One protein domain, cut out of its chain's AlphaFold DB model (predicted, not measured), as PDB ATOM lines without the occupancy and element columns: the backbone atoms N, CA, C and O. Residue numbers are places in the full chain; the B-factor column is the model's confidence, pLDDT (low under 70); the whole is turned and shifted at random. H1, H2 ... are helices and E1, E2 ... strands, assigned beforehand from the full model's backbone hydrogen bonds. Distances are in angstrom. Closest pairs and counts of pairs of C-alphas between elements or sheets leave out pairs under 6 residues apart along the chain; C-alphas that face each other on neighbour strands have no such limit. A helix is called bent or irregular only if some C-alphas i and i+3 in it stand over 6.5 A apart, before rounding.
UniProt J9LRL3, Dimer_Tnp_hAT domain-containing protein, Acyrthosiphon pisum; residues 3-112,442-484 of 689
ATOM      1  N   ASP A   3      86.362 -38.016 -10.272       86.00
ATOM      2  CA  ASP A   3      85.114 -38.704 -10.609       86.00
ATOM      3  C   ASP A   3      84.936 -39.920  -9.686       86.00
ATOM      4  O   ASP A   3      85.909 -40.366  -9.067       86.00
ATOM      5  N   GLU A   4      83.727 -40.467  -9.607       85.62
ATOM      6  CA  GLU A   4      83.384 -41.601  -8.741       85.62
ATOM      7  C   GLU A   4      82.730 -42.755  -9.515       85.62
ATOM      8  O   GLU A   4      82.031 -42.565 -10.514       85.62
ATOM      9  N   THR A   5      83.009 -43.989  -9.098       81.94
ATOM     10  CA  THR A   5      82.326 -45.163  -9.639       81.94
ATOM     11  C   THR A   5      82.301 -46.304  -8.637       81.94
ATOM     12  O   THR A   5      83.296 -46.581  -7.969       81.94
ATOM     13  N   THR A   6      81.209 -47.058  -8.622       81.12
ATOM     14  CA  THR A   6      81.158 -48.331  -7.908       81.12
ATOM     15  C   THR A   6      81.855 -49.427  -8.720       81.12
ATOM     16  O   THR A   6      81.513 -49.685  -9.882       81.12
ATOM     17  N   ASP A   7      82.841 -50.090  -8.116       78.00
ATOM     18  CA  ASP A   7      83.569 -51.198  -8.734       78.00
ATOM     19  C   ASP A   7      82.853 -52.562  -8.579       78.00
ATOM     20  O   ASP A   7      81.759 -52.675  -8.028       78.00
ATOM     21  N   ILE A   8      83.460 -53.633  -9.111       73.88
ATOM     22  CA  ILE A   8      82.882 -54.996  -9.086       73.88
ATOM     23  C   ILE A   8      82.851 -55.581  -7.661       73.88
ATOM     24  O   ILE A   8      82.077 -56.497  -7.388       73.88
ATOM     25  N   SER A   9      83.678 -55.062  -6.753       72.75
ATOM     26  CA  SER A   9      83.681 -55.398  -5.323       72.75
ATOM     27  C   SER A   9      82.621 -54.637  -4.521       72.75
ATOM     28  O   SER A   9      82.544 -54.833  -3.310       72.75
ATOM     29  N   CYS A  10      81.782 -53.827  -5.178       79.31
ATOM     30  CA  CYS A  10      80.829 -52.919  -4.539       79.31
ATOM     31  C   CYS A  10      81.505 -51.836  -3.680       79.31
ATOM     32  O   CYS A  10      80.890 -51.326  -2.745       79.31
ATOM     33  N   THR A  11      82.753 -51.481  -3.995       80.25
ATOM     34  CA  THR A  11      83.456 -50.362  -3.369       80.25
ATOM     35  C   THR A  11      83.253 -49.101  -4.201       80.25
ATOM     36  O   THR A  11      83.394 -49.130  -5.426       80.25
ATOM     37  N   GLU A  12      82.939 -47.986  -3.540       85.06
ATOM     38  CA  GLU A  12      82.827 -46.681  -4.193       85.06
ATOM     39  C   GLU A  12      84.221 -46.077  -4.373       85.06
ATOM     40  O   GLU A  12      84.860 -45.664  -3.405       85.06
ATOM     41  N   GLN A  13      84.715 -46.072  -5.607       84.06
ATOM     42  CA  GLN A  13      86.067 -45.649  -5.953       84.06
ATOM     43  C   GLN A  13      86.070 -44.208  -6.454       84.06
ATOM     44  O   GLN A  13      85.514 -43.903  -7.509       84.06
ATOM     45  N   LEU A  14      86.782 -43.338  -5.743       87.19
ATOM     46  CA  LEU A  14      87.107 -41.984  -6.172       87.19
ATOM     47  C   LEU A  14      88.425 -41.999  -6.953       87.19
ATOM     48  O   LEU A  14      89.451 -42.444  -6.438       87.19
ATOM     49  N   THR A  15      88.426 -41.471  -8.176       86.56
ATOM     50  CA  THR A  15      89.650 -41.254  -8.963       86.56
ATOM     51  C   THR A  15      90.077 -39.795  -8.905       86.56
ATOM     52  O   THR A  15      89.253 -38.891  -9.006       86.56
ATOM     53  N   LEU A  16      91.388 -39.553  -8.851       87.44
ATOM     54  CA  LEU A  16      91.964 -38.210  -8.945       87.44
ATOM     55  C   LEU A  16      92.974 -38.133 -10.098       87.44
ATOM     56  O   LEU A  16      93.855 -38.981 -10.224       87.44
ATOM     57  N   VAL A  17      92.847 -37.107 -10.938       87.25
ATOM     58  CA  VAL A  17      93.730 -36.823 -12.082       87.25
ATOM     59  C   VAL A  17      94.126 -35.349 -12.060       87.25
ATOM     60  O   VAL A  17      93.265 -34.466 -11.943       87.25
ATOM     61  N   LEU A  18      95.420 -35.063 -12.200       87.69
ATOM     62  CA  LEU A  18      95.949 -33.701 -12.268       87.69
ATOM     63  C   LEU A  18      96.260 -33.317 -13.708       87.69
ATOM     64  O   LEU A  18      96.932 -34.058 -14.418       87.69
ATOM     65  N   ARG A  19      95.791 -32.134 -14.112       87.19
ATOM     66  CA  ARG A  19      96.100 -31.517 -15.402       87.19
ATOM     67  C   ARG A  19      96.999 -30.313 -15.171       87.19
ATOM     68  O   ARG A  19      96.653 -29.441 -14.378       87.19
ATOM     69  N   TYR A  20      98.143 -30.268 -15.841       85.81
ATOM     70  CA  TYR A  20      99.145 -29.222 -15.650       85.81
ATOM     71  C   TYR A  20      99.969 -29.016 -16.931       85.81
ATOM     72  O   TYR A  20      99.911 -29.831 -17.851       85.81
ATOM     73  N   VAL A  21     100.716 -27.911 -17.010       83.06
ATOM     74  CA  VAL A  21     101.571 -27.591 -18.165       83.06
ATOM     75  C   VAL A  21     103.038 -27.606 -17.754       83.06
ATOM     76  O   VAL A  21     103.429 -26.934 -16.801       83.06
ATOM     77  N   ILE A  22     103.862 -28.340 -18.500       83.19
ATOM     78  CA  ILE A  22     105.324 -28.345 -18.379       83.19
ATOM     79  C   ILE A  22     105.904 -28.175 -19.774       83.19
ATOM     80  O   ILE A  22     105.445 -28.819 -20.701       83.19
ATOM     81  N   ASN A  23     106.919 -27.322 -19.935       82.69
ATOM     82  CA  ASN A  23     107.613 -27.135 -21.217       82.69
ATOM     83  C   ASN A  23     106.675 -26.819 -22.407       82.69
ATOM     84  O   ASN A  23     106.961 -27.199 -23.534       82.69
ATOM     85  N   ASN A  24     105.572 -26.097 -22.161       80.25
ATOM     86  CA  ASN A  24     104.510 -25.832 -23.145       80.25
ATOM     87  C   ASN A  24     103.811 -27.098 -23.682       80.25
ATOM     88  O   ASN A  24     103.277 -27.073 -24.786       80.25
ATOM     89  N   GLU A  25     103.765 -28.172 -22.896       81.25
ATOM     90  CA  GLU A  25     102.986 -29.381 -23.160       81.25
ATOM     91  C   GLU A  25     101.980 -29.616 -22.029       81.25
ATOM     92  O   GLU A  25     102.254 -29.337 -20.858       81.25
ATOM     93  N   ILE A  26     100.785 -30.092 -22.389       83.06
ATOM     94  CA  ILE A  26      99.715 -30.408 -21.437       83.06
ATOM     95  C   ILE A  26      99.883 -31.857 -20.994       83.06
ATOM     96  O   ILE A  26      99.880 -32.766 -21.823       83.06
ATOM     97  N   HIS A  27      99.946 -32.067 -19.685       83.50
ATOM     98  CA  HIS A  27      99.993 -33.385 -19.069       83.50
ATOM     99  C   HIS A  27      98.728 -33.624 -18.250       83.50
ATOM    100  O   HIS A  27      98.237 -32.721 -17.570       83.50
ATOM    101  N   GLU A  28      98.214 -34.850 -18.314       86.00
ATOM    102  CA  GLU A  28      97.112 -35.334 -17.488       86.00
ATOM    103  C   GLU A  28      97.539 -36.631 -16.816       86.00
ATOM    104  O   GLU A  28      97.495 -37.699 -17.425       86.00
ATOM    105  N   ASP A  29      97.945 -36.528 -15.556       83.19
ATOM    106  CA  ASP A  29      98.478 -37.664 -14.822       83.19
ATOM    107  C   ASP A  29      97.478 -38.172 -13.796       83.19
ATOM    108  O   ASP A  29      96.950 -37.428 -12.962       83.19
ATOM    109  N   PHE A  30      97.245 -39.479 -13.853       82.38
ATOM    110  CA  PHE A  30      96.524 -40.196 -12.819       82.38
ATOM    111  C   PHE A  30      97.299 -40.123 -11.501       82.38
ATOM    112  O   PHE A  30      98.504 -40.382 -11.459       82.38
ATOM    113  N   VAL A  31      96.586 -39.768 -10.437       81.44
ATOM    114  CA  VAL A  31      97.120 -39.719  -9.079       81.44
ATOM    115  C   VAL A  31      96.784 -41.033  -8.391       81.44
ATOM    116  O   VAL A  31      97.662 -41.870  -8.218       81.44
ATOM    117  N   THR A  32      95.509 -41.247  -8.058       78.69
ATOM    118  CA  THR A  32      95.110 -42.345  -7.175       78.69
ATOM    119  C   THR A  32      93.656 -42.785  -7.360       78.69
ATOM    120  O   THR A  32      92.837 -42.033  -7.902       78.69
ATOM    121  N   PHE A  33      93.372 -44.000  -6.877       82.31
ATOM    122  CA  PHE A  33      92.042 -44.523  -6.565       82.31
ATOM    123  C   PHE A  33      91.906 -44.653  -5.052       82.31
ATOM    124  O   PHE A  33      92.839 -45.107  -4.387       82.31
ATOM    125  N   LEU A  34      90.752 -44.270  -4.518       81.00
ATOM    126  CA  LEU A  34      90.477 -44.303  -3.087       81.00
ATOM    127  C   LEU A  34      89.068 -44.822  -2.843       81.00
ATOM    128  O   LEU A  34      88.134 -44.401  -3.521       81.00
ATOM    129  N   ASP A  35      88.914 -45.654  -1.817       85.19
ATOM    130  CA  ASP A  35      87.596 -45.993  -1.289       85.19
ATOM    131  C   ASP A  35      87.000 -44.751  -0.610       85.19
ATOM    132  O   ASP A  35      87.506 -44.269   0.414       85.19
ATOM    133  N   ALA A  36      85.934 -44.218  -1.203       85.38
ATOM    134  CA  ALA A  36      85.278 -43.005  -0.747       85.38
ATOM    135  C   ALA A  36      84.642 -43.187   0.638       85.38
ATOM    136  O   ALA A  36      84.731 -42.283   1.461       85.38
ATOM    137  N   TYR A  37      84.059 -44.351   0.938       84.31
ATOM    138  CA  TYR A  37      83.400 -44.614   2.220       84.31
ATOM    139  C   TYR A  37      84.397 -44.861   3.351       84.31
ATOM    140  O   TYR A  37      84.200 -44.377   4.470       84.31
ATOM    141  N   GLN A  38      85.482 -45.584   3.072       83.06
ATOM    142  CA  GLN A  38      86.535 -45.828   4.058       83.06
ATOM    143  C   GLN A  38      87.284 -44.539   4.423       83.06
ATOM    144  O   GLN A  38      87.733 -44.389   5.561       83.06
ATOM    145  N   SER A  39      87.378 -43.602   3.478       83.62
ATOM    146  CA  SER A  39      88.096 -42.335   3.648       83.62
ATOM    147  C   SER A  39      87.274 -41.240   4.345       83.62
ATOM    148  O   SER A  39      87.814 -40.171   4.621       83.62
ATOM    149  N   ILE A  40      85.993 -41.479   4.663       83.56
ATOM    150  CA  ILE A  40      85.150 -40.498   5.369       83.56
ATOM    151  C   ILE A  40      85.723 -40.230   6.767       83.56
ATOM    152  O   ILE A  40      85.860 -41.145   7.591       83.56
ATOM    153  N   ARG A  41      85.999 -38.954   7.062       80.50
ATOM    154  CA  ARG A  41      86.434 -38.512   8.392       80.50
ATOM    155  C   ARG A  41      85.370 -38.829   9.433       80.50
ATOM    156  O   ARG A  41      84.179 -38.800   9.148       80.50
ATOM    157  N   GLN A  42      85.780 -39.103  10.670       77.56
ATOM    158  CA  GLN A  42      84.810 -39.428  11.723       77.56
ATOM    159  C   GLN A  42      83.804 -38.299  11.981       77.56
ATOM    160  O   GLN A  42      82.645 -38.591  12.250       77.56
ATOM    161  N   GLU A  43      84.230 -37.043  11.840       78.56
ATOM    162  CA  GLU A  43      83.387 -35.847  11.982       78.56
ATOM    163  C   GLU A  43      82.283 -35.733  10.918       78.56
ATOM    164  O   GLU A  43      81.223 -35.180  11.194       78.56
ATOM    165  N   ASP A  44      82.498 -36.314   9.736       79.25
ATOM    166  CA  ASP A  44      81.557 -36.264   8.613       79.25
ATOM    167  C   ASP A  44      80.603 -37.470   8.579       79.25
ATOM    168  O   ASP A  44      79.702 -37.545   7.733       79.25
ATOM    169  N   LYS A  45      80.787 -38.445   9.478       76.75
ATOM    170  CA  LYS A  45      79.899 -39.608   9.570       76.75
ATOM    171  C   LYS A  45      78.555 -39.185  10.148       76.75
ATOM    172  O   LYS A  45      78.477 -38.455  11.131       76.75
ATOM    173  N   SER A  46      77.472 -39.676   9.549       69.25
ATOM    174  CA  SER A  46      76.138 -39.345  10.041       69.25
ATOM    175  C   SER A  46      75.896 -39.965  11.423       69.25
ATOM    176  O   SER A  46      76.184 -41.141  11.658       69.25
ATOM    177  N   ASN A  47      75.273 -39.196  12.319       67.31
ATOM    178  CA  ASN A  47      74.833 -39.692  13.629       67.31
ATOM    179  C   ASN A  47      73.707 -40.739  13.522       67.31
ATOM    180  O   ASN A  47      73.410 -41.429  14.492       67.31
ATOM    181  N   SER A  48      73.078 -40.867  12.348       66.81
ATOM    182  CA  SER A  48      71.983 -41.805  12.076       66.81
ATOM    183  C   SER A  48      72.430 -43.254  11.823       66.81
ATOM    184  O   SER A  48      71.598 -44.083  11.472       66.81
ATOM    185  N   GLY A  49      73.723 -43.577  11.950       66.38
ATOM    186  CA  GLY A  49      74.270 -44.921  11.693       66.38
ATOM    187  C   GLY A  49      74.363 -45.299  10.205       66.38
ATOM    188  O   GLY A  49      75.113 -46.201   9.841       66.38
ATOM    189  N   GLU A  50      73.663 -44.582   9.328       75.50
ATOM    190  CA  GLU A  50      73.752 -44.706   7.873       75.50
ATOM    191  C   GLU A  50      74.959 -43.915   7.336       75.50
ATOM    192  O   GLU A  50      75.018 -42.689   7.448       75.50
ATOM    193  N   SER A  51      75.936 -44.584   6.726       72.62
ATOM    194  CA  SER A  51      77.063 -43.881   6.098       72.62
ATOM    195  C   SER A  51      76.591 -43.187   4.816       72.62
ATOM    196  O   SER A  51      76.157 -43.853   3.879       72.62
ATOM    197  N   LYS A  52      76.663 -41.850   4.767       79.06
ATOM    198  CA  LYS A  52      76.276 -41.041   3.599       79.06
ATOM    199  C   LYS A  52      77.486 -40.323   3.032       79.06
ATOM    200  O   LYS A  52      78.183 -39.629   3.766       79.06
ATOM    201  N   LEU A  53      77.683 -40.442   1.723       81.31
ATOM    202  CA  LEU A  53      78.683 -39.665   1.004       81.31
ATOM    203  C   LEU A  53      78.094 -38.284   0.687       81.31
ATOM    204  O   LEU A  53      77.372 -38.096  -0.290       81.31
ATOM    205  N   THR A  54      78.306 -37.330   1.592       84.75
ATOM    206  CA  THR A  54      77.877 -35.940   1.393       84.75
ATOM    207  C   THR A  54      78.930 -35.170   0.601       84.75
ATOM    208  O   THR A  54      80.100 -35.551   0.579       84.75
ATOM    209  N   GLY A  55      78.543 -34.049  -0.018       83.25
ATOM    210  CA  GLY A  55      79.508 -33.218  -0.740       83.25
ATOM    211  C   GLY A  55      80.613 -32.651   0.165       83.25
ATOM    212  O   GLY A  55      81.752 -32.529  -0.274       83.25
ATOM    213  N   HIS A  56      80.321 -32.410   1.450       85.19
ATOM    214  CA  HIS A  56      81.323 -32.029   2.452       85.19
ATOM    215  C   HIS A  56      82.337 -33.156   2.693       85.19
ATOM    216  O   HIS A  56      83.534 -32.944   2.517       85.19
ATOM    217  N   ALA A  57      81.855 -34.369   2.994       86.88
ATOM    218  CA  ALA A  57      82.708 -35.534   3.237       86.88
ATOM    219  C   ALA A  57      83.627 -35.823   2.041       86.88
ATOM    220  O   ALA A  57      84.831 -36.023   2.194       86.88
ATOM    221  N   LEU A  58      83.073 -35.796   0.828       87.12
ATOM    222  CA  LEU A  58      83.836 -36.066  -0.385       87.12
ATOM    223  C   LEU A  58      84.822 -34.932  -0.721       87.12
ATOM    224  O   LEU A  58      85.940 -35.198  -1.163       87.12
ATOM    225  N   GLY A  59      84.463 -33.676  -0.435       87.25
ATOM    226  CA  GLY A  59      85.374 -32.532  -0.529       87.25
ATOM    227  C   GLY A  59      86.569 -32.661   0.410       87.25
ATOM    228  O   GLY A  59      87.711 -32.495  -0.023       87.25
ATOM    229  N   HIS A  60      86.322 -33.038   1.664       88.75
ATOM    230  CA  HIS A  60      87.358 -33.315   2.654       88.75
ATOM    231  C   HIS A  60      88.305 -34.438   2.224       88.75
ATOM    232  O   HIS A  60      89.515 -34.276   2.370       88.75
ATOM    233  N   ILE A  61      87.785 -35.523   1.639       87.62
ATOM    234  CA  ILE A  61      88.607 -36.622   1.109       87.62
ATOM    235  C   ILE A  61      89.551 -36.115   0.013       87.62
ATOM    236  O   ILE A  61      90.757 -36.358   0.071       87.62
ATOM    237  N   VAL A  62      89.030 -35.376  -0.975       88.06
ATOM    238  CA  VAL A  62      89.852 -34.825  -2.069       88.06
ATOM    239  C   VAL A  62      90.923 -33.879  -1.521       88.06
ATOM    240  O   VAL A  62      92.082 -33.948  -1.935       88.06
ATOM    241  N   ILE A  63      90.554 -33.016  -0.574       87.31
ATOM    242  CA  ILE A  63      91.477 -32.098   0.094       87.31
ATOM    243  C   ILE A  63      92.571 -32.855   0.846       87.31
ATOM    244  O   ILE A  63      93.733 -32.475   0.734       87.31
ATOM    245  N   ASP A  64      92.238 -33.903   1.600       86.00
ATOM    246  CA  ASP A  64      93.213 -34.648   2.405       86.00
ATOM    247  C   ASP A  64      94.269 -35.307   1.524       86.00
ATOM    248  O   ASP A  64      95.464 -35.221   1.807       86.00
ATOM    249  N   VAL A  65      93.840 -35.896   0.410       82.69
ATOM    250  CA  VAL A  65      94.729 -36.501  -0.588       82.69
ATOM    251  C   VAL A  65      95.643 -35.444  -1.187       82.69
ATOM    252  O   VAL A  65      96.861 -35.613  -1.233       82.69
ATOM    253  N   LEU A  66      95.063 -34.317  -1.602       82.00
ATOM    254  CA  LEU A  66      95.835 -33.239  -2.197       82.00
ATOM    255  C   LEU A  66      96.794 -32.588  -1.191       82.00
ATOM    256  O   LEU A  66      97.911 -32.240  -1.551       82.00
ATOM    257  N   THR A  67      96.398 -32.441   0.069       82.56
ATOM    258  CA  THR A  67      97.225 -31.821   1.113       82.56
ATOM    259  C   THR A  67      98.362 -32.748   1.522       82.56
ATOM    260  O   THR A  67      99.499 -32.296   1.659       82.56
ATOM    261  N   LYS A  68      98.080 -34.047   1.668       77.88
ATOM    262  CA  LYS A  68      99.072 -35.071   2.007       77.88
ATOM    263  C   LYS A  68     100.179 -35.148   0.961       77.88
ATOM    264  O   LYS A  68     101.352 -35.191   1.327       77.88
ATOM    265  N   ASP A  69      99.803 -35.141  -0.314       69.44
ATOM    266  CA  ASP A  69     100.756 -35.338  -1.401       69.44
ATOM    267  C   ASP A  69     101.332 -34.016  -1.932       69.44
ATOM    268  O   ASP A  69     102.484 -33.991  -2.347       69.44
ATOM    269  N   PHE A  70     100.593 -32.900  -1.894       71.56
ATOM    270  CA  PHE A  70     100.982 -31.644  -2.561       71.56
ATOM    271  C   PHE A  70     101.055 -30.410  -1.640       71.56
ATOM    272  O   PHE A  70     101.540 -29.360  -2.071       71.56
ATOM    273  N   GLY A  71     100.633 -30.508  -0.374       72.81
ATOM    274  CA  GLY A  71     100.756 -29.445   0.631       72.81
ATOM    275  C   GLY A  71     100.275 -28.070   0.145       72.81
ATOM    276  O   GLY A  71      99.153 -27.908  -0.329       72.81
ATOM    277  N   ASN A  72     101.153 -27.063   0.220       67.44
ATOM    278  CA  ASN A  72     100.848 -25.677  -0.165       67.44
ATOM    279  C   ASN A  72     100.557 -25.471  -1.667       67.44
ATOM    280  O   ASN A  72     100.078 -24.399  -2.044       67.44
ATOM    281  N   ALA A  73     100.810 -26.462  -2.531       69.12
ATOM    282  CA  ALA A  73     100.568 -26.340  -3.971       69.12
ATOM    283  C   ALA A  73      99.073 -26.237  -4.334       69.12
ATOM    284  O   ALA A  73      98.747 -25.849  -5.453       69.12
ATOM    285  N   LEU A  74      98.161 -26.482  -3.384       75.88
ATOM    286  CA  LEU A  74      96.724 -26.212  -3.524       75.88
ATOM    287  C   LEU A  74      96.416 -24.763  -3.938       75.88
ATOM    288  O   LEU A  74      95.449 -24.517  -4.657       75.88
ATOM    289  N   LYS A  75      97.266 -23.801  -3.557       77.69
ATOM    290  CA  LYS A  75      97.125 -22.393  -3.965       77.69
ATOM    291  C   LYS A  75      97.352 -22.168  -5.462       77.69
ATOM    292  O   LYS A  75      96.850 -21.186  -5.998       77.69
ATOM    293  N   LEU A  76      98.075 -23.065  -6.135       79.81
ATOM    294  CA  LEU A  76      98.311 -23.017  -7.583       79.81
ATOM    295  C   LEU A  76      97.157 -23.641  -8.383       79.81
ATOM    296  O   LEU A  76      97.160 -23.589  -9.611       79.81
ATOM    297  N   CYS A  77      96.175 -24.246  -7.708       86.00
ATOM    298  CA  CYS A  77      95.007 -24.811  -8.362       86.00
ATOM    299  C   CYS A  77      94.170 -23.692  -8.991       86.00
ATOM    300  O   CYS A  77      93.694 -22.796  -8.296       86.00
ATOM    301  N   VAL A  78      93.986 -23.768 -10.310       85.69
ATOM    302  CA  VAL A  78      93.219 -22.779 -11.082       85.69
ATOM    303  C   VAL A  78      91.874 -23.304 -11.572       85.69
ATOM    304  O   VAL A  78      91.020 -22.510 -11.945       85.69
ATOM    305  N   GLY A  79      91.638 -24.618 -11.536       87.12
ATOM    306  CA  GLY A  79      90.404 -25.218 -12.043       87.12
ATOM    307  C   GLY A  79      90.073 -26.562 -11.407       87.12
ATOM    308  O   GLY A  79      90.940 -27.423 -11.250       87.12
ATOM    309  N   ILE A  80      88.795 -26.764 -11.079       87.31
ATOM    310  CA  ILE A  80      88.273 -28.010 -10.506       87.31
ATOM    311  C   ILE A  80      87.271 -28.621 -11.483       87.31
ATOM    312  O   ILE A  80      86.176 -28.092 -11.670       87.31
ATOM    313  N   GLY A  81      87.662 -29.739 -12.101       85.25
ATOM    314  CA  GLY A  81      86.818 -30.529 -13.000       85.25
ATOM    315  C   GLY A  81      86.157 -31.709 -12.289       85.25
ATOM    316  O   GLY A  81      86.874 -32.530 -11.712       85.25
ATOM    317  N   THR A  82      84.829 -31.793 -12.364       83.25
ATOM    318  CA  THR A  82      83.997 -32.889 -11.829       83.25
ATOM    319  C   THR A  82      82.750 -33.095 -12.705       83.25
ATOM    320  O   THR A  82      82.508 -32.326 -13.650       83.25
ATOM    321  N   ASP A  83      81.984 -34.146 -12.423       77.38
ATOM    322  CA  ASP A  83      80.730 -34.462 -13.092       77.38
ATOM    323  C   ASP A  83      79.608 -33.453 -12.760       77.38
ATOM    324  O   ASP A  83      79.781 -32.484 -12.019       77.38
ATOM    325  N   GLY A  84      78.453 -33.632 -13.404       70.75
ATOM    326  CA  GLY A  84      77.296 -32.747 -13.302       70.75
ATOM    327  C   GLY A  84      76.398 -32.966 -12.077       70.75
ATOM    328  O   GLY A  84      75.352 -32.315 -12.006       70.75
ATOM    329  N   CYS A  85      76.736 -33.886 -11.169       72.75
ATOM    330  CA  CYS A  85      75.822 -34.358 -10.134       72.75
ATOM    331  C   CYS A  85      75.579 -33.306  -9.038       72.75
ATOM    332  O   CYS A  85      76.442 -32.487  -8.718       72.75
ATOM    333  N   SER A  86      74.390 -33.318  -8.424       73.06
ATOM    334  CA  SER A  86      74.017 -32.355  -7.377       73.06
ATOM    335  C   SER A  86      74.952 -32.411  -6.165       73.06
ATOM    336  O   SER A  86      75.285 -31.360  -5.622       73.06
ATOM    337  N   VAL A  87      75.425 -33.604  -5.787       78.69
ATOM    338  CA  VAL A  87      76.405 -33.804  -4.703       78.69
ATOM    339  C   VAL A  87      77.727 -33.097  -5.015       78.69
ATOM    340  O   VAL A  87      78.327 -32.495  -4.129       78.69
ATOM    341  N   MET A  88      78.143 -33.078  -6.282       78.56
ATOM    342  CA  MET A  88      79.382 -32.426  -6.713       78.56
ATOM    343  C   MET A  88      79.259 -30.905  -6.796       78.56
ATOM    344  O   MET A  88      80.187 -30.170  -6.455       78.56
ATOM    345  N   ILE A  89      78.109 -30.429  -7.271       71.31
ATOM    346  CA  ILE A  89      77.954 -29.077  -7.821       71.31
ATOM    347  C   ILE A  89      77.137 -28.127  -6.942       71.31
ATOM    348  O   ILE A  89      77.166 -26.917  -7.186       71.31
ATOM    349  N   SER A  90      76.403 -28.647  -5.956       76.44
ATOM    350  CA  SER A  90      75.538 -27.836  -5.095       76.44
ATOM    351  C   SER A  90      76.267 -26.615  -4.518       76.44
ATOM    352  O   SER A  90      77.392 -26.711  -4.026       76.44
ATOM    353  N   GLN A  91      75.615 -25.452  -4.578       71.56
ATOM    354  CA  GLN A  91      76.170 -24.205  -4.046       71.56
ATOM    355  C   GLN A  91      76.259 -24.226  -2.519       71.56
ATOM    356  O   GLN A  91      77.200 -23.664  -1.973       71.56
ATOM    357  N   ASP A  92      75.337 -24.921  -1.851       68.12
ATOM    358  CA  ASP A  92      75.259 -24.931  -0.388       68.12
ATOM    359  C   ASP A  92      76.129 -26.034   0.230       68.12
ATOM    360  O   ASP A  92      76.769 -25.825   1.257       68.12
ATOM    361  N   CYS A  93      76.165 -27.213  -0.403       74.00
ATOM    362  CA  CYS A  93      76.763 -28.422   0.180       74.00
ATOM    363  C   CYS A  93      77.570 -29.264  -0.823       74.00
ATOM    364  O   CYS A  93      77.734 -30.466  -0.611       74.00
ATOM    365  N   GLY A  94      77.988 -28.686  -1.952       82.56
ATOM    366  CA  GLY A  94      78.668 -29.419  -3.020       82.56
ATOM    367  C   GLY A  94      80.165 -29.608  -2.783       82.56
ATOM    368  O   GLY A  94      80.825 -28.746  -2.203       82.56
ATOM    369  N   VAL A  95      80.718 -30.699  -3.319       85.56
ATOM    370  CA  VAL A  95      82.159 -31.018  -3.255       85.56
ATOM    371  C   VAL A  95      83.029 -29.875  -3.762       85.56
ATOM    372  O   VAL A  95      84.016 -29.506  -3.129       85.56
ATOM    373  N   VAL A  96      82.667 -29.286  -4.905       85.31
ATOM    374  CA  VAL A  96      83.451 -28.189  -5.488       85.31
ATOM    375  C   VAL A  96      83.461 -26.979  -4.562       85.31
ATOM    376  O   VAL A  96      84.507 -26.359  -4.397       85.31
ATOM    377  N   THR A  97      82.329 -26.662  -3.934       85.44
ATOM    378  CA  THR A  97      82.219 -25.549  -2.985       85.44
ATOM    379  C   THR A  97      83.141 -25.760  -1.786       85.44
ATOM    380  O   THR A  97      83.824 -24.823  -1.380       85.44
ATOM    381  N   GLU A  98      83.228 -26.987  -1.269       88.44
ATOM    382  CA  GLU A  98      84.140 -27.322  -0.172       88.44
ATOM    383  C   GLU A  98      85.610 -27.160  -0.584       88.44
ATOM    384  O   GLU A  98      86.380 -26.476   0.090       88.44
ATOM    385  N   ILE A  99      85.996 -27.695  -1.747       87.50
ATOM    386  CA  ILE A  99      87.371 -27.585  -2.260       87.50
ATOM    387  C   ILE A  99      87.755 -26.118  -2.510       87.50
ATOM    388  O   ILE A  99      88.885 -25.717  -2.222       87.50
ATOM    389  N   LEU A 100      86.825 -25.290  -3.000       87.19
ATOM    390  CA  LEU A 100      87.051 -23.862  -3.251       87.19
ATOM    391  C   LEU A 100      87.379 -23.062  -1.981       87.19
ATOM    392  O   LEU A 100      88.069 -22.045  -2.082       87.19
ATOM    393  N   LYS A 101      86.962 -23.520  -0.789       87.31
ATOM    394  CA  LYS A 101      87.337 -22.875   0.483       87.31
ATOM    395  C   LYS A 101      88.851 -22.902   0.711       87.31
ATOM    396  O   LYS A 101      89.398 -21.944   1.250       87.31
ATOM    397  N   GLN A 102      89.534 -23.962   0.269       83.62
ATOM    398  CA  GLN A 102      90.995 -24.081   0.363       83.62
ATOM    399  C   GLN A 102      91.706 -23.645  -0.927       83.62
ATOM    400  O   GLN A 102      92.736 -22.969  -0.886       83.62
ATOM    401  N   CYS A 103      91.134 -23.969  -2.088       84.25
ATOM    402  CA  CYS A 103      91.648 -23.601  -3.406       84.25
ATOM    403  C   CYS A 103      91.087 -22.245  -3.860       84.25
ATOM    404  O   CYS A 103      90.325 -22.166  -4.821       84.25
ATOM    405  N   THR A 104      91.472 -21.162  -3.183       80.56
ATOM    406  CA  THR A 104      90.869 -19.826  -3.404       80.56
ATOM    407  C   THR A 104      91.084 -19.216  -4.798       80.56
ATOM    408  O   THR A 104      90.415 -18.242  -5.135       80.56
ATOM    409  N   ASN A 105      92.005 -19.774  -5.590       80.69
ATOM    410  CA  ASN A 105      92.318 -19.353  -6.960       80.69
ATOM    411  C   ASN A 105      91.644 -20.223  -8.026       80.69
ATOM    412  O   ASN A 105      91.762 -19.935  -9.218       80.69
ATOM    413  N   ALA A 106      90.973 -21.297  -7.611       84.75
ATOM    414  CA  ALA A 106      90.362 -22.224  -8.535       84.75
ATOM    415  C   ALA A 106      88.986 -21.735  -8.976       84.75
ATOM    416  O   ALA A 106      88.231 -21.134  -8.214       84.75
ATOM    417  N   VAL A 107      88.636 -22.047 -10.218       82.50
ATOM    418  CA  VAL A 107      87.272 -21.898 -10.721       82.50
ATOM    419  C   VAL A 107      86.633 -23.263 -10.902       82.50
ATOM    420  O   VAL A 107      87.292 -24.272 -11.166       82.50
ATOM    421  N   ARG A 108      85.313 -23.298 -10.771       80.19
ATOM    422  CA  ARG A 108      84.543 -24.493 -11.079       80.19
ATOM    423  C   ARG A 108      84.515 -24.716 -12.591       80.19
ATOM    424  O   ARG A 108      84.081 -23.843 -13.338       80.19
ATOM    425  N   CYS A 109      84.896 -25.914 -13.015       78.25
ATOM    426  CA  CYS A 109      84.877 -26.337 -14.408       78.25
ATOM    427  C   CYS A 109      83.902 -27.516 -14.565       78.25
ATOM    428  O   CYS A 109      84.266 -28.658 -14.283       78.25
ATOM    429  N   PRO A 110      82.641 -27.277 -14.965       73.69
ATOM    430  CA  PRO A 110      81.701 -28.368 -15.183       73.69
ATOM    431  C   PRO A 110      82.135 -29.228 -16.377       73.69
ATOM    432  O   PRO A 110      82.631 -28.710 -17.377       73.69
ATOM    433  N   CYS A 111      81.903 -30.538 -16.305       78.00
ATOM    434  CA  CYS A 111      82.161 -31.429 -17.430       78.00
ATOM    435  C   CYS A 111      81.146 -31.201 -18.567       78.00
ATOM    436  O   CYS A 111      79.982 -31.598 -18.466       78.00
ATOM    437  N   TYR A 112      81.586 -30.614 -19.687       76.38
ATOM    438  CA  TYR A 112      80.708 -30.396 -20.848       76.38
ATOM    439  C   TYR A 112      80.286 -31.699 -21.526       76.38
ATOM    440  O   TYR A 112      79.181 -31.782 -22.058       76.38
ATOM    441  N   VAL A 442      86.005 -34.253 -17.639       76.69
ATOM    442  CA  VAL A 442      86.620 -35.233 -16.735       76.69
ATOM    443  C   VAL A 442      86.901 -36.561 -17.439       76.69
ATOM    444  O   VAL A 442      87.088 -37.582 -16.791       76.69
ATOM    445  N   ALA A 443      86.992 -36.562 -18.774       74.31
ATOM    446  CA  ALA A 443      87.136 -37.780 -19.571       74.31
ATOM    447  C   ALA A 443      88.364 -38.624 -19.179       74.31
ATOM    448  O   ALA A 443      88.358 -39.843 -19.321       74.31
ATOM    449  N   SER A 444      89.436 -38.005 -18.684       77.69
ATOM    450  CA  SER A 444      90.628 -38.730 -18.217       77.69
ATOM    451  C   SER A 444      90.425 -39.420 -16.871       77.69
ATOM    452  O   SER A 444      90.926 -40.528 -16.691       77.69
ATOM    453  N   ALA A 445      89.626 -38.830 -15.978       79.38
ATOM    454  CA  ALA A 445      89.134 -39.508 -14.783       79.38
ATOM    455  C   ALA A 445      88.175 -40.648 -15.181       79.38
ATOM    456  O   ALA A 445      88.411 -41.797 -14.837       79.38
ATOM    457  N   GLU A 446      87.195 -40.395 -16.053       76.62
ATOM    458  CA  GLU A 446      86.255 -41.429 -16.519       76.62
ATOM    459  C   GLU A 446      86.939 -42.639 -17.196       76.62
ATOM    460  O   GLU A 446      86.477 -43.782 -17.078       76.62
ATOM    461  N   ARG A 447      88.030 -42.402 -17.942       76.44
ATOM    462  CA  ARG A 447      88.825 -43.447 -18.612       76.44
ATOM    463  C   ARG A 447      89.674 -44.262 -17.639       76.44
ATOM    464  O   ARG A 447      89.982 -45.420 -17.947       76.44
ATOM    465  N   SER A 448      90.029 -43.719 -16.471       78.00
ATOM    466  CA  SER A 448      90.754 -44.481 -15.449       78.00
ATOM    467  C   SER A 448      89.909 -45.674 -14.978       78.00
ATOM    468  O   SER A 448      90.438 -46.778 -14.844       78.00
ATOM    469  N   PHE A 449      88.581 -45.526 -14.894       73.88
ATOM    470  CA  PHE A 449      87.661 -46.610 -14.525       73.88
ATOM    471  C   PHE A 449      87.622 -47.773 -15.519       73.88
ATOM    472  O   PHE A 449      87.465 -48.933 -15.131       73.88
ATOM    473  N   SER A 450      87.804 -47.510 -16.814       69.38
ATOM    474  CA  SER A 450      87.943 -48.588 -17.802       69.38
ATOM    475  C   SER A 450      89.203 -49.415 -17.547       69.38
ATOM    476  O   SER A 450      89.194 -50.629 -17.748       69.38
ATOM    477  N   THR A 451      90.275 -48.774 -17.076       70.62
ATOM    478  CA  THR A 451      91.502 -49.460 -16.655       70.62
ATOM    479  C   THR A 451      91.275 -50.217 -15.350       70.62
ATOM    480  O   THR A 451      91.658 -51.383 -15.265       70.62
ATOM    481  N   LEU A 452      90.562 -49.622 -14.386       69.81
ATOM    482  CA  LEU A 452      90.170 -50.279 -13.137       69.81
ATOM    483  C   LEU A 452      89.429 -51.597 -13.403       69.81
ATOM    484  O   LEU A 452      89.844 -52.629 -12.890       69.81
ATOM    485  N   ARG A 453      88.428 -51.610 -14.297       65.00
ATOM    486  CA  ARG A 453      87.693 -52.836 -14.683       65.00
ATOM    487  C   ARG A 453      88.566 -53.926 -15.315       65.00
ATOM    488  O   ARG A 453      88.213 -55.100 -15.264       65.00
ATOM    489  N   ARG A 454      89.687 -53.564 -15.948       64.25
ATOM    490  CA  ARG A 454      90.650 -54.539 -16.500       64.25
ATOM    491  C   ARG A 454      91.573 -55.101 -15.420       64.25
ATOM    492  O   ARG A 454      92.034 -56.236 -15.535       64.25
ATOM    493  N   VAL A 455      91.858 -54.304 -14.392       63.56
ATOM    494  CA  VAL A 455      92.749 -54.652 -13.282       63.56
ATOM    495  C   VAL A 455      91.998 -55.472 -12.229       63.56
ATOM    496  O   VAL A 455      92.409 -56.594 -11.920       63.56
ATOM    497  N   GLN A 456      90.868 -54.966 -11.739       60.97
ATOM    498  CA  GLN A 456      89.935 -55.683 -10.874       60.97
ATOM    499  C   GLN A 456      88.970 -56.517 -11.721       60.97
ATOM    500  O   GLN A 456      87.909 -56.065 -12.145       60.97
ATOM    501  N   THR A 457      89.344 -57.769 -11.966       59.50
ATOM    502  CA  THR A 457      88.425 -58.793 -12.473       59.50
ATOM    503  C   THR A 457      87.835 -59.591 -11.312       59.50
ATOM    504  O   THR A 457      88.343 -59.535 -10.194       59.50
ATOM    505  N   TRP A 458      86.792 -60.388 -11.563       54.28
ATOM    506  CA  TRP A 458      86.157 -61.231 -10.537       54.28
ATOM    507  C   TRP A 458      87.151 -62.142  -9.785       54.28
ATOM    508  O   TRP A 458      87.017 -62.352  -8.586       54.28
ATOM    509  N   LEU A 459      88.210 -62.605 -10.462       48.41
ATOM    510  CA  LEU A 459      89.288 -63.414  -9.871       48.41
ATOM    511  C   LEU A 459      90.358 -62.587  -9.125       48.41
ATOM    512  O   LEU A 459      91.223 -63.153  -8.462       48.41
ATOM    513  N   ARG A 460      90.336 -61.255  -9.252       53.22
ATOM    514  CA  ARG A 460      91.316 -60.305  -8.688       53.22
ATOM    515  C   ARG A 460      90.687 -59.268  -7.751       53.22
ATOM    516  O   ARG A 460      91.377 -58.349  -7.322       53.22
ATOM    517  N   SER A 461      89.416 -59.424  -7.388       52.25
ATOM    518  CA  SER A 461      88.675 -58.515  -6.500       52.25
ATOM    519  C   SER A 461      89.203 -58.466  -5.058       52.25
ATOM    520  O   SER A 461      88.777 -57.624  -4.284       52.25
ATOM    521  N   ARG A 462      90.161 -59.333  -4.690       48.50
ATOM    522  CA  ARG A 462      90.861 -59.310  -3.391       48.50
ATOM    523  C   ARG A 462      92.155 -58.481  -3.384       48.50
ATOM    524  O   ARG A 462      92.974 -58.648  -2.484       48.50
ATOM    525  N   MET A 463      92.413 -57.664  -4.408       52.28
ATOM    526  CA  MET A 463      93.575 -56.767  -4.408       52.28
ATOM    527  C   MET A 463      93.320 -55.565  -3.497       52.28
ATOM    528  O   MET A 463      92.351 -54.845  -3.703       52.28
ATOM    529  N   ASP A 464      94.209 -55.362  -2.525       54.94
ATOM    530  CA  ASP A 464      94.163 -54.234  -1.590       54.94
ATOM    531  C   ASP A 464      94.423 -52.887  -2.298       54.94
ATOM    532  O   ASP A 464      95.159 -52.846  -3.294       54.94
ATOM    533  N   VAL A 465      93.845 -51.791  -1.787       51.97
ATOM    534  CA  VAL A 465      93.849 -50.453  -2.427       51.97
ATOM    535  C   VAL A 465      95.276 -49.949  -2.676       51.97
ATOM    536  O   VAL A 465      95.560 -49.369  -3.723       51.97
ATOM    537  N   ASP A 466      96.223 -50.294  -1.801       51.09
ATOM    538  CA  ASP A 466      97.645 -49.941  -1.926       51.09
ATOM    539  C   ASP A 466      98.315 -50.468  -3.217       51.09
ATOM    540  O   ASP A 466      99.315 -49.922  -3.697       51.09
ATOM    541  N   ARG A 467      97.766 -51.531  -3.824       51.22
ATOM    542  CA  ARG A 467      98.234 -52.064  -5.117       51.22
ATOM    543  C   ARG A 467      97.598 -51.385  -6.330       51.22
ATOM    544  O   ARG A 467      98.133 -51.504  -7.431       51.22
ATOM    545  N   LEU A 468      96.470 -50.695  -6.152       54.97
ATOM    546  CA  LEU A 468      95.807 -49.926  -7.212       54.97
ATOM    547  C   LEU A 468      96.482 -48.562  -7.437       54.97
ATOM    548  O   LEU A 468      96.364 -47.990  -8.518       54.97
ATOM    549  N   THR A 469      97.237 -48.076  -6.449       52.38
ATOM    550  CA  THR A 469      97.825 -46.727  -6.404       52.38
ATOM    551  C   THR A 469      99.333 -46.688  -6.701       52.38
ATOM    552  O   THR A 469      99.933 -45.619  -6.780       52.38
ATOM    553  N   THR A 470      99.992 -47.831  -6.921       46.59
ATOM    554  CA  THR A 470     101.464 -47.972  -6.834       46.59
ATOM    555  C   THR A 470     102.295 -47.310  -7.957       46.59
ATOM    556  O   THR A 470     103.489 -47.572  -8.063       46.59
ATOM    557  N   LYS A 471     101.725 -46.420  -8.784       44.88
ATOM    558  CA  LYS A 471     102.458 -45.644  -9.814       44.88
ATOM    559  C   LYS A 471     102.871 -44.223  -9.387       44.88
ATOM    560  O   LYS A 471     103.457 -43.493 -10.180       44.88
ATOM    561  N   HIS A 472     102.623 -43.833  -8.138       43.94
ATOM    562  CA  HIS A 472     102.851 -42.466  -7.647       43.94
ATOM    563  C   HIS A 472     104.305 -41.943  -7.726       43.94
ATOM    564  O   HIS A 472     104.500 -40.743  -7.899       43.94
ATOM    565  N   GLN A 473     105.330 -42.794  -7.598       42.12
ATOM    566  CA  GLN A 473     106.725 -42.334  -7.417       42.12
ATOM    567  C   GLN A 473     107.441 -41.912  -8.715       42.12
ATOM    568  O   GLN A 473     108.411 -41.155  -8.664       42.12
ATOM    569  N   GLU A 474     106.943 -42.338  -9.878       42.16
ATOM    570  CA  GLU A 474     107.459 -41.925 -11.196       42.16
ATOM    571  C   GLU A 474     106.695 -40.723 -11.778       42.16
ATOM    572  O   GLU A 474     107.044 -40.224 -12.847       42.16
ATOM    573  N   ASN A 475     105.674 -40.216 -11.073       45.72
ATOM    574  CA  ASN A 475     104.863 -39.098 -11.544       45.72
ATOM    575  C   ASN A 475     105.716 -37.801 -11.626       45.72
ATOM    576  O   ASN A 475     106.303 -37.379 -10.617       45.72
ATOM    577  N   PRO A 476     105.800 -37.132 -12.793       45.97
ATOM    578  CA  PRO A 476     106.597 -35.916 -12.971       45.97
ATOM    579  C   PRO A 476     106.200 -34.776 -12.020       45.97
ATOM    580  O   PRO A 476     107.069 -34.008 -11.600       45.97
ATOM    581  N   VAL A 477     104.919 -34.687 -11.634       45.91
ATOM    582  CA  VAL A 477     104.406 -33.696 -10.671       45.91
ATOM    583  C   VAL A 477     105.044 -33.894  -9.301       45.91
ATOM    584  O   VAL A 477     105.513 -32.929  -8.694       45.91
ATOM    585  N   TYR A 478     105.129 -35.150  -8.847       45.53
ATOM    586  CA  TYR A 478     105.736 -35.510  -7.566       45.53
ATOM    587  C   TYR A 478     107.208 -35.072  -7.521       45.53
ATOM    588  O   TYR A 478     107.666 -34.437  -6.572       45.53
ATOM    589  N   ASN A 479     107.945 -35.313  -8.608       43.34
ATOM    590  CA  ASN A 479     109.365 -34.977  -8.702       43.34
ATOM    591  C   ASN A 479     109.665 -33.482  -8.922       43.34
ATOM    592  O   ASN A 479     110.744 -33.044  -8.532       43.34
ATOM    593  N   LYS A 480     108.774 -32.688  -9.536       45.22
ATOM    594  CA  LYS A 480     109.029 -31.255  -9.811       45.22
ATOM    595  C   LYS A 480     108.448 -30.293  -8.775       45.22
ATOM    596  O   LYS A 480     109.066 -29.256  -8.539       45.22
ATOM    597  N   ILE A 481     107.304 -30.613  -8.165       43.38
ATOM    598  CA  ILE A 481     106.631 -29.721  -7.204       43.38
ATOM    599  C   ILE A 481     107.108 -29.983  -5.766       43.38
ATOM    600  O   ILE A 481     107.367 -29.033  -5.034       43.38
ATOM    601  N   ILE A 482     107.311 -31.247  -5.371       40.25
ATOM    602  CA  ILE A 482     107.562 -31.622  -3.962       40.25
ATOM    603  C   ILE A 482     109.059 -31.664  -3.613       40.25
ATOM    604  O   ILE A 482     109.453 -31.275  -2.512       40.25
ATOM    605  N   LYS A 483     109.940 -32.076  -4.542       39.12
ATOM    606  CA  LYS A 483     111.395 -32.183  -4.267       39.12
ATOM    607  C   LYS A 483     112.067 -30.857  -3.904       39.12
ATOM    608  O   LYS A 483     113.150 -30.883  -3.328       39.12
ATOM    609  N   LYS A 484     111.454 -29.708  -4.216       38.59
ATOM    610  CA  LYS A 484     111.973 -28.400  -3.792       38.59
ATOM    611  C   LYS A 484     111.647 -28.051  -2.337       38.59
ATOM    612  O   LYS A 484     112.338 -27.200  -1.791       38.59
TER     613      LYS A 484
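This is residues 3 to 112 and 442 to 484 of the 689 residues of the protein "Dimer_Tnp_hAT domain-containing protein" of Acyrthosiphon pisum (UniProt J9LRL3). A long, narrow ribbon of three antiparallel strands, E1, E2 and E3, has H4 slanting over one face and H1 running along the other. A small unit of E4, H2, H3 and E5 packs on H1 through H3, and the tail after H4 passes H5, beside E3, to H6 on the same face as H1. The 153 printed residues include six named helices and five named strands, in the order E1 E2 E3 H1 E4 H2 H3 E5 H4 H5 H6, a mixed class; the second sheet, E4 and E5, is parallel. The whole is compact, with a radius of gyration of the C-alphas of 15.7 A and spans of 46 by 40 by 31 A.

Start with E1, residues 3 to 6, E2, 12 to 22, and E3, 25 to 35: a meander, each strand the antiparallel neighbour of the one before. In the hairpin E1 and E2, N 13 and O 5 are 2.8 A apart; in the hairpin E2 and E3, N 14 and O 34 are 2.8 A apart. H1, residues 55 to 76, is over E2 and E3 at a height over the sheet of 11.6 A; it is irregular, with C-alphas 69 and 72 9.7 A apart. E4, residues 79 to 82, H2, 86 to 89, H3, 95 to 102, and E5, 107 to 110, form a strand-helix-strand unit, two parallel strands with helices between, and a right-handed crossover; N 80 and O 107 are 2.9 A apart. H3 touches H1 at a steep tilt of 38 degrees, the same way, with C-alphas 55 and 95 closest at 4.3 A, and touches H2 only at the corner. H4, residues 443 to 455, is over E2 at a height of 8.3 A. H5, residues 465 to 468, only grazes the sheet. H6, residues 476 to 482, stands up from the sheet over E3 and touches H1 at residues 69 to 73 alone. H1 and H6 on one face and H4 on the other give three layers. Every O i to N i+4 pair is within hydrogen-bond range in H6, but 13 of 18 in H1, 3 of 4 in H3 and 7 of 9 in H4; H2 and H5 are too short for one.

Find C-alpha 3 at (85.114, -38.704, -10.609), where E1 begins. E2 runs 32.3 A, E3 31.5 A, H1 22.5 A and H4 18.9 A. H6 ends at C-alpha 482, (107.562, -31.622, -3.962).

The C-alphas of Asn 23 and Ser 48 are farthest apart, 50.9 A. Residues 113 to 441 are not printed, and C-alphas 112 and 442 are 8.7 A apart. The link from E3 to H1 is long. Mean pLDDT of the printed part is 73.9; residues 452 to 484 are among those under 70.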